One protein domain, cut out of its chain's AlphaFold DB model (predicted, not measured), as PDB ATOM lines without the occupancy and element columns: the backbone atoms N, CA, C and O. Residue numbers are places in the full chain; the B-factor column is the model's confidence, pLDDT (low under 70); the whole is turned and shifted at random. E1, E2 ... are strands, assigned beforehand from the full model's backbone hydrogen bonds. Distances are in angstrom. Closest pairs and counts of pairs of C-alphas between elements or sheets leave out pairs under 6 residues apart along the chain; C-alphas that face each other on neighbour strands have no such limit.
ATOM      1  N   TYR A  80     225.435 266.955 -38.112       67.69
ATOM      2  CA  TYR A  80     226.694 266.615 -38.753       67.69
ATOM      3  C   TYR A  80     226.429 265.508 -39.761       67.69
ATOM      4  O   TYR A  80     225.643 264.594 -39.511       67.69
ATOM      5  N   SER A  81     227.083 265.588 -40.909       68.06
ATOM      6  CA  SER A  81     227.029 264.551 -41.926       68.06
ATOM      7  C   SER A  81     228.442 264.113 -42.276       68.06
ATOM      8  O   SER A  81     229.381 264.909 -42.348       68.06
ATOM      9  N   ARG A  82     228.587 262.804 -42.468       69.62
ATOM     10  CA  ARG A  82     229.831 262.159 -42.868       69.62
ATOM     11  C   ARG A  82     229.555 261.302 -44.086       69.62
ATOM     12  O   ARG A  82     228.510 260.653 -44.161       69.62
ATOM     13  N   SER A  83     230.482 261.299 -45.035       70.25
ATOM     14  CA  SER A  83     230.380 260.460 -46.225       70.25
ATOM     15  C   SER A  83     230.740 259.016 -45.863       70.25
ATOM     16  O   SER A  83     231.873 258.579 -46.038       70.25
ATOM     17  N   VAL A  84     229.783 258.280 -45.289       70.12
ATOM     18  CA  VAL A  84     229.942 256.858 -44.966       70.12
ATOM     19  C   VAL A  84     228.783 256.045 -45.537       70.12
ATOM     20  O   VAL A  84     227.613 256.283 -45.243       70.12
ATOM     21  N   ALA A  85     229.110 255.055 -46.367       72.81
ATOM     22  CA  ALA A  85     228.135 254.126 -46.922       72.81
ATOM     23  C   ALA A  85     227.792 253.047 -45.883       72.81
ATOM     24  O   ALA A  85     228.371 251.960 -45.888       72.81
ATOM     25  N   ILE A  86     226.862 253.356 -44.977       75.00
ATOM     26  CA  ILE A  86     226.266 252.393 -44.042       75.00
ATOM     27  C   ILE A  86     224.884 251.958 -44.534       75.00
ATOM     28  O   ILE A  86     224.106 252.772 -45.023       75.00
ATOM     29  N   SER A  87     224.584 250.663 -44.420       77.38
ATOM     30  CA  SER A  87     223.258 250.113 -44.730       77.38
ATOM     31  C   SER A  87     222.473 249.844 -43.446       77.38
ATOM     32  O   SER A  87     222.212 250.791 -42.716       77.38
ATOM     33  N   ALA A  88     222.094 248.600 -43.144       80.56
ATOM     34  CA  ALA A  88     221.334 248.273 -41.937       80.56
ATOM     35  C   ALA A  88     222.035 248.804 -40.671       80.56
ATOM     36  O   ALA A  88     223.244 248.608 -40.513       80.56
ATOM     37  N   GLN A  89     221.274 249.487 -39.810       86.44
ATOM     38  CA  GLN A  89     221.739 250.148 -38.588       86.44
ATOM     39  C   GLN A  89     221.083 249.499 -37.371       86.44
ATOM     40  O   GLN A  89     219.882 249.232 -37.371       86.44
ATOM     41  N   TYR A  90     221.875 249.291 -36.328       86.38
ATOM     42  CA  TYR A  90     221.482 248.645 -35.088       86.38
ATOM     43  C   TYR A  90     222.000 249.488 -33.924       86.38
ATOM     44  O   TYR A  90     223.206 249.551 -33.669       86.38
ATOM     45  N   TRP A  91     221.078 250.162 -33.245       87.12
ATOM     46  CA  TRP A  91     221.374 250.944 -32.052       87.12
ATOM     47  C   TRP A  91     221.328 250.044 -30.824       87.12
ATOM     48  O   TRP A  91     220.378 249.285 -30.638       87.12
ATOM     49  N   HIS A  92     222.372 250.128 -30.009       87.12
ATOM     50  CA  HIS A  92     222.463 249.451 -28.722       87.12
ATOM     51  C   HIS A  92     221.963 250.374 -27.606       87.12
ATOM     52  O   HIS A  92     222.009 251.599 -27.734       87.12
ATOM     53  N   ASP A  93     221.566 249.801 -26.469       86.31
ATOM     54  CA  ASP A  93     221.056 250.558 -25.311       86.31
ATOM     55  C   ASP A  93     222.098 251.512 -24.693       86.31
ATOM     56  O   ASP A  93     221.751 252.465 -23.999       86.31
ATOM     57  N   ASN A  94     223.387 251.287 -24.961       85.94
ATOM     58  CA  ASN A  94     224.497 252.151 -24.542       85.94
ATOM     59  C   ASN A  94     224.844 253.245 -25.570       85.94
ATOM     60  O   ASN A  94     225.937 253.806 -25.512       85.94
ATOM     61  N   ASN A  95     223.939 253.533 -26.509       85.19
ATOM     62  CA  ASN A  95     224.127 254.497 -27.592       85.19
ATOM     63  C   ASN A  95     225.241 254.121 -28.590       85.19
ATOM     64  O   ASN A  95     225.663 254.960 -29.374       85.19
ATOM     65  N   LEU A  96     225.732 252.877 -28.600       89.06
ATOM     66  CA  LEU A  96     226.625 252.405 -29.658       89.06
ATOM     67  C   LEU A  96     225.824 252.172 -30.946       89.06
ATOM     68  O   LEU A  96     224.757 251.555 -30.920       89.06
ATOM     69  N   LEU A  97     226.372 252.597 -32.083       90.88
ATOM     70  CA  LEU A  97     225.843 252.245 -33.396       90.88
ATOM     71  C   LEU A  97     226.644 251.076 -33.960       90.88
ATOM     72  O   LEU A  97     227.854 251.161 -34.143       90.88
ATOM     73  N   THR A  98     225.975 249.980 -34.289       91.25
ATOM     74  CA  THR A  98     226.523 248.964 -35.187       91.25
ATOM     75  C   THR A  98     225.819 249.079 -36.522       91.25
ATOM     76  O   THR A  98     224.599 249.182 -36.569       91.25
ATOM     77  N   ALA A  99     226.556 249.060 -37.622       89.12
ATOM     78  CA  ALA A  99     225.949 249.077 -38.943       89.12
ATOM     79  C   ALA A  99     226.683 248.148 -39.900       89.12
ATOM     80  O   ALA A  99     227.780 247.665 -39.612       89.12
ATOM     81  N   ARG A 100     226.069 247.905 -41.056       85.75
ATOM     82  CA  ARG A 100     226.677 247.140 -42.145       85.75
ATOM     83  C   ARG A 100     227.219 248.079 -43.225       85.75
ATOM     84  O   ARG A 100     226.446 248.453 -44.118       85.75
ATOM     85  N   PRO A 101     228.494 248.503 -43.171       83.00
ATOM     86  CA  PRO A 101     229.097 249.236 -44.269       83.00
ATOM     87  C   PRO A 101     229.529 248.315 -45.413       83.00
ATOM     88  O   PRO A 101     229.747 247.111 -45.238       83.00
ATOM     89  N   VAL A 102     229.700 248.918 -46.587       76.62
ATOM     90  CA  VAL A 102     230.460 248.316 -47.688       76.62
ATOM     91  C   VAL A 102     231.919 248.696 -47.496       76.62
ATOM     92  O   VAL A 102     232.246 249.880 -47.420       76.62
ATOM     93  N   ARG A 103     232.803 247.703 -47.410       75.69
ATOM     94  CA  ARG A 103     234.244 247.936 -47.437       75.69
ATOM     95  C   ARG A 103     234.800 247.546 -48.779       75.69
ATOM     96  O   ARG A 103     234.571 246.442 -49.251       75.69
ATOM     97  N   ASN A 104     235.601 248.437 -49.333       67.56
ATOM     98  CA  ASN A 104     236.475 248.108 -50.437       67.56
ATOM     99  C   ASN A 104     237.808 247.682 -49.819       67.56
ATOM    100  O   ASN A 104     238.276 248.289 -48.859       67.56
ATOM    101  N   ASN A 105     238.382 246.585 -50.285       70.12
ATOM    102  CA  ASN A 105     239.812 246.351 -50.128       70.12
ATOM    103  C   ASN A 105     240.449 246.387 -51.523       70.12
ATOM    104  O   ASN A 105     239.744 246.527 -52.523       70.12
ATOM    105  N   ALA A 106     241.775 246.252 -51.606       57.50
ATOM    106  CA  ALA A 106     242.501 246.307 -52.877       57.50
ATOM    107  C   ALA A 106     242.030 245.272 -53.926       57.50
ATOM    108  O   ALA A 106     242.386 245.397 -55.094       57.50
ATOM    109  N   THR A 107     241.259 244.257 -53.520       65.06
ATOM    110  CA  THR A 107     240.843 243.132 -54.364       65.06
ATOM    111  C   THR A 107     239.340 243.070 -54.653       65.06
ATOM    112  O   THR A 107     238.982 242.637 -55.741       65.06
ATOM    113  N   ALA A 108     238.456 243.489 -53.737       66.81
ATOM    114  CA  ALA A 108     237.003 243.510 -53.946       66.81
ATOM    115  C   ALA A 108     236.249 244.317 -52.869       66.81
ATOM    116  O   ALA A 108     236.684 244.425 -51.715       66.81
ATOM    117  N   ALA A 109     235.063 244.825 -53.222       70.38
ATOM    118  CA  ALA A 109     234.085 245.279 -52.234       70.38
ATOM    119  C   ALA A 109     233.424 244.084 -51.531       70.38
ATOM    120  O   ALA A 109     233.039 243.111 -52.178       70.38
ATOM    121  N   HIS A 110     233.255 244.172 -50.217       72.38
ATOM    122  CA  HIS A 110     232.558 243.181 -49.404       72.38
ATOM    123  C   HIS A 110     231.741 243.857 -48.297       72.38
ATOM    124  O   HIS A 110     232.033 244.973 -47.858       72.38
ATOM    125  N   PHE A 111     230.701 243.169 -47.834       79.06
ATOM    126  CA  PHE A 111     229.931 243.599 -46.671       79.06
ATOM    127  C   PHE A 111     230.638 243.171 -45.384       79.06
ATOM    128  O   PHE A 111     231.135 242.052 -45.275       79.06
ATOM    129  N   CYS A 112     230.645 244.056 -44.392       84.50
ATOM    130  CA  CYS A 112     231.108 243.748 -43.042       84.50
ATOM    131  C   CYS A 112     230.144 244.347 -42.014       84.50
ATOM    132  O   CYS A 112     229.288 245.158 -42.361       84.50
ATOM    133  N   ILE A 113     230.273 243.949 -40.754       89.25
ATOM    134  CA  ILE A 113     229.706 244.654 -39.609       89.25
ATOM    135  C   ILE A 113     230.767 245.600 -39.066       89.25
ATOM    136  O   ILE A 113     231.928 245.219 -38.922       89.25
ATOM    137  N   ALA A 114     230.378 246.825 -38.738       90.69
ATOM    138  CA  ALA A 114     231.245 247.776 -38.067       90.69
ATOM    139  C   ALA A 114     230.532 248.424 -36.882       90.69
ATOM    140  O   ALA A 114     229.346 248.749 -36.960       90.69
ATOM    141  N   ALA A 115     231.274 248.616 -35.797       91.94
ATOM    142  CA  ALA A 115     230.866 249.450 -34.679       91.94
ATOM    143  C   ALA A 115     231.341 250.885 -34.936       91.94
ATOM    144  O   ALA A 115     232.486 251.094 -35.343       91.94
ATOM    145  N   PHE A 116     230.472 251.856 -34.685       91.38
ATOM    146  CA  PHE A 116     230.698 253.274 -34.921       91.38
ATOM    147  C   PHE A 116     230.577 254.052 -33.618       91.38
ATOM    148  O   PHE A 116     229.681 253.798 -32.809       91.38
ATOM    149  N   HIS A 117     231.449 255.041 -33.439       89.81
ATOM    150  CA  HIS A 117     231.241 256.055 -32.418       89.81
ATOM    151  C   HIS A 117     229.993 256.875 -32.790       89.81
ATOM    152  O   HIS A 117     229.941 257.405 -33.899       89.81
ATOM    153  N   PRO A 118     228.993 257.019 -31.907       84.25
ATOM    154  CA  PRO A 118     227.688 257.576 -32.283       84.25
ATOM    155  C   PRO A 118     227.720 259.060 -32.656       84.25
ATOM    156  O   PRO A 118     226.894 259.512 -33.439       84.25
ATOM    157  N   GLU A 119     228.668 259.818 -32.101       83.50
ATOM    158  CA  GLU A 119     228.797 261.254 -32.381       83.50
ATOM    159  C   GLU A 119     229.698 261.544 -33.587       83.50
ATOM    160  O   GLU A 119     229.319 262.286 -34.488       83.50
ATOM    161  N   THR A 120     230.898 260.957 -33.628       85.19
ATOM    162  CA  THR A 120     231.883 261.236 -34.681       85.19
ATOM    163  C   THR A 120     231.696 260.368 -35.920       85.19
ATOM    164  O   THR A 120     232.244 260.681 -36.974       85.19
ATOM    165  N   MET A 121     230.940 259.270 -35.818       85.69
ATOM    166  CA  MET A 121     230.824 258.225 -36.839       85.69
ATOM    167  C   MET A 121     232.162 257.547 -37.181       85.69
ATOM    168  O   MET A 121     232.300 256.963 -38.255       85.69
ATOM    169  N   ASP A 122     233.160 257.614 -36.291       87.06
ATOM    170  CA  ASP A 122     234.421 256.890 -36.475       87.06
ATOM    171  C   ASP A 122     234.200 255.386 -36.341       87.06
ATOM    172  O   ASP A 122     233.485 254.929 -35.448       87.06
ATOM    173  N   VAL A 123     234.849 254.602 -37.203       88.19
ATOM    174  CA  VAL A 123     234.817 253.143 -37.095       88.19
ATOM    175  C   VAL A 123     235.690 252.704 -35.922       88.19
ATOM    176  O   VAL A 123     236.907 252.865 -35.953       88.19
ATOM    177  N   LEU A 124     235.067 252.105 -34.909       91.38
ATOM    178  CA  LEU A 124     235.731 251.597 -33.708       91.38
ATOM    179  C   LEU A 124     236.260 250.172 -33.903       91.38
ATOM    180  O   LEU A 124     237.335 249.829 -33.422       91.38
ATOM    181  N   ALA A 125     235.492 249.335 -34.601       90.81
ATOM    182  CA  ALA A 125     235.835 247.945 -34.871       90.81
ATOM    183  C   ALA A 125     235.085 247.433 -36.101       90.81
ATOM    184  O   ALA A 125     234.045 247.974 -36.478       90.81
ATOM    185  N   THR A 126     235.595 246.359 -36.699       90.06
ATOM    186  CA  THR A 126     234.969 245.691 -37.843       90.06
ATOM    187  C   THR A 126     235.055 244.188 -37.736       90.06
ATOM    188  O   THR A 126     236.051 243.656 -37.252       90.06
ATOM    189  N   TRP A 127     234.063 243.517 -38.299       89.06
ATOM    190  CA  TRP A 127     234.039 242.080 -38.478       89.06
ATOM    191  C   TRP A 127     233.446 241.744 -39.845       89.06
ATOM    192  O   TRP A 127     232.388 242.252 -40.209       89.06
ATOM    193  N   ALA A 128     234.115 240.884 -40.601       83.88
ATOM    194  CA  ALA A 128     233.583 240.286 -41.818       83.88
ATOM    195  C   ALA A 128     233.724 238.767 -41.685       83.88
ATOM    196  O   ALA A 128     234.752 238.315 -41.173       83.88
ATOM    197  N   PRO A 129     232.727 237.977 -42.106       75.56
ATOM    198  CA  PRO A 129     232.887 236.535 -42.107       75.56
ATOM    199  C   PRO A 129     233.939 236.127 -43.143       75.56
ATOM    200  O   PRO A 129     234.011 236.680 -44.242       75.56
ATOM    201  N   GLU A 130     234.755 235.139 -42.800       77.62
ATOM    202  CA  GLU A 130     235.678 234.531 -43.753       77.62
ATOM    203  C   GLU A 130     234.915 233.555 -44.651       77.62
ATOM    204  O   GLU A 130     234.126 232.752 -44.159       77.62
ATOM    205  N   LYS A 131     235.181 233.594 -45.965       68.62
ATOM    206  CA  LYS A 131     234.618 232.658 -46.962       68.62
ATOM    207  C   LYS A 131     233.087 232.673 -47.077       68.62
ATOM    208  O   LYS A 131     232.513 231.740 -47.622       68.62
ATOM    209  N   GLN A 132     232.429 233.725 -46.598       65.38
ATOM    210  CA  GLN A 132     230.985 233.902 -46.731       65.38
ATOM    211  C   GLN A 132     230.668 235.341 -47.131       65.38
ATOM    212  O   GLN A 132     231.399 236.275 -46.798       65.38
ATOM    213  N   THR A 133     229.532 235.533 -47.796       63.72
ATOM    214  CA  THR A 133     229.000 236.869 -48.073       63.72
ATOM    215  C   THR A 133     227.969 237.219 -47.012       63.72
ATOM    216  O   THR A 133     226.887 236.633 -46.967       63.72
ATOM    217  N   LEU A 134     228.279 238.198 -46.157       62.41
ATOM    218  CA  LEU A 134     227.320 238.688 -45.172       62.41
ATOM    219  C   LEU A 134     226.210 239.487 -45.856       62.41
ATOM    220  O   LEU A 134     226.353 240.681 -46.119       62.41
ATOM    221  N   LEU A 135     225.077 238.838 -46.096       63.62
ATOM    222  CA  LEU A 135     223.929 239.474 -46.736       63.62
ATOM    223  C   LEU A 135     222.616 239.225 -45.998       63.62
ATOM    224  O   LEU A 135     221.544 239.187 -46.589       63.62
ATOM    225  N   SER A 136     222.696 239.147 -44.666       64.75
ATOM    226  CA  SER A 136     221.508 239.257 -43.826       64.75
ATOM    227  C   SER A 136     221.207 240.735 -43.545       64.75
ATOM    228  O   SER A 136     222.051 241.432 -42.976       64.75
ATOM    229  N   PRO A 137     220.028 241.249 -43.928       60.78
ATOM    230  CA  PRO A 137     219.505 242.509 -43.402       60.78
ATOM    231  C   PRO A 137     218.968 242.338 -41.969       60.78
ATOM    232  O   PRO A 137     218.721 243.319 -41.268       60.78
ATOM    233  N   TYR A 138     218.799 241.091 -41.520       67.56
ATOM    234  CA  TYR A 138     218.257 240.754 -40.217       67.56
ATOM    235  C   TYR A 138     219.385 240.491 -39.232       67.56
ATOM    236  O   TYR A 138     220.130 239.515 -39.343       67.56
ATOM    237  N   ALA A 139     219.460 241.359 -38.239       74.94
ATOM    238  CA  ALA A 139     220.175 241.104 -37.012       74.94
ATOM    239  C   ALA A 139     219.345 241.662 -35.860       74.94
ATOM    240  O   ALA A 139     218.521 242.559 -36.049       74.94
ATOM    241  N   THR A 140     219.549 241.118 -34.671       80.50
ATOM    242  CA  THR A 140     218.993 241.679 -33.443       80.50
ATOM    243  C   THR A 140     220.128 242.028 -32.497       80.50
ATOM    244  O   THR A 140     221.189 241.406 -32.548       80.50
ATOM    245  N   ILE A 141     219.913 243.038 -31.659       82.25
ATOM    246  CA  ILE A 141     220.804 243.313 -30.541       82.25
ATOM    247  C   ILE A 141     220.277 242.537 -29.338       82.25
ATOM    248  O   ILE A 141     219.124 242.699 -28.945       82.25
ATOM    249  N   MET A 142     221.121 241.682 -28.774       83.00
ATOM    250  CA  MET A 142     220.839 240.911 -27.567       83.00
ATOM    251  C   MET A 142     222.083 240.943 -26.692       83.00
ATOM    252  O   MET A 142     223.171 240.638 -27.173       83.00
ATOM    253  N   ASP A 143     221.937 241.364 -25.435       86.75
ATOM    254  CA  ASP A 143     223.035 241.442 -24.465       86.75
ATOM    255  C   ASP A 143     224.282 242.162 -25.024       86.75
ATOM    256  O   ASP A 143     225.406 241.661 -24.963       86.75
ATOM    257  N   ASN A 144     224.068 243.340 -25.634       83.44
ATOM    258  CA  ASN A 144     225.112 244.163 -26.266       83.44
ATOM    259  C   ASN A 144     225.897 243.435 -27.386       83.44
ATOM    260  O   ASN A 144     227.026 243.798 -27.718       83.44
ATOM    261  N   SER A 145     225.301 242.397 -27.970       82.94
ATOM    262  CA  SER A 145     225.852 241.611 -29.072       82.94
ATOM    263  C   SER A 145     224.921 241.669 -30.271       82.94
ATOM    264  O   SER A 145     223.700 241.704 -30.125       82.94
ATOM    265  N   ILE A 146     225.495 241.656 -31.473       82.69
ATOM    266  CA  ILE A 146     224.722 241.509 -32.704       82.69
ATOM    267  C   ILE A 146     224.532 240.022 -32.997       82.69
ATOM    268  O   ILE A 146     225.488 239.293 -33.255       82.69
ATOM    269  N   LEU A 147     223.286 239.563 -32.943       81.56
ATOM    270  CA  LEU A 147     222.915 238.208 -33.315       81.56
ATOM    271  C   LEU A 147     222.400 238.214 -34.751       81.56
ATOM    272  O   LEU A 147     221.361 238.806 -35.051       81.56
ATOM    273  N   ILE A 148     223.128 237.527 -35.624       78.56
ATOM    274  CA  ILE A 148     222.753 237.324 -37.019       78.56
ATOM    275  C   ILE A 148     222.316 235.864 -37.148       78.56
ATOM    276  O   ILE A 148     223.168 234.977 -37.066       78.56
ATOM    277  N   PRO A 149     221.011 235.578 -37.291       69.19
ATOM    278  CA  PRO A 149     220.557 234.209 -37.456       69.19
ATOM    279  C   PRO A 149     221.091 233.661 -38.780       69.19
ATOM    280  O   PRO A 149     220.880 234.246 -39.842       69.19
ATOM    281  N   THR A 150     221.785 232.529 -38.709       69.50
ATOM    282  CA  THR A 150     222.204 231.761 -39.879       69.50
ATOM    283  C   THR A 150     221.330 230.517 -39.963       69.50
ATOM    284  O   THR A 150     221.204 229.774 -38.994       69.50
ATOM    285  N   LEU A 151     220.669 230.315 -41.105       66.44
ATOM    286  CA  LEU A 151     219.910 229.086 -41.348       66.44
ATOM    287  C   LEU A 151     220.841 227.995 -41.889       66.44
ATOM    288  O   LEU A 151     220.844 226.870 -41.401       66.44
TER     289      LEU A 151
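This is residues 80 to 151 of the 264 residues of an uncharacterized protein of Colletotrichum higginsianum (strain IMI 349063) (UniProt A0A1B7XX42). A strongly twisted wall of antiparallel strands, E1, E2, E4 and E5, has the long, bent strand E2 running on into a hairpin with E3, where residues 104 to 109 stick out; a small separate sheet, the hairpin of E6 and E7, lies near E1 after a long link. The printed part has 72 residues, with no named helix and seven named strands, E1 to E7 in order; under half of the residues, 32, are in named elements, and the class is all strand. The first five strands make a branched sheet. The whole is compact, with a radius of gyration of the C-alphas of 12.3 A and spans of 31 by 30 by 17 A, only just flat.

E1, residues 86 to 91, begins at C-alpha 86 (226.266, 252.393, -44.042) and is 13.0 A long. E2, residues 97 to 104, is 20.5 A long and bends by 54 degrees at residue 100. E3 is residues 109 to 111, E4 113 to 116 and E5 123 to 127, 11.2 A long. E6 is residues 140 to 142; E7, 145 to 147, ends at C-alpha 147 (222.915, 238.208, -33.315).

E1, E2 and E3 form a meander, each strand the antiparallel neighbour of the one before. E1 and E4 lie on opposite sides of E2: N 90 and O 98 are 2.7 A apart, N 99 and O 114 2.9 A. In the hairpin E2 and E3, N 110 and O 103 are 2.8 A apart. E3 runs on into E4 at 80 degrees. In the hairpin E4 and E5, N 113 and O 127 are 2.8 A apart; in the hairpin E6 and E7, N 147 and O 140 are 2.8 A apart. The closest C-alphas of E1 and E6, Tyr 90 and Ile 141, are 7.0 A apart.

The farthest C-alphas, Tyr 80 and Leu 151, are 38.2 A apart. The printed part has no cut. The link from E5 to E6, residues 128 to 139, is long. Mean pLDDT of the printed part is 78.8; residues 80 to 82, 104, 106 to 108, 131 to 138 and 149 to 151 are under 70.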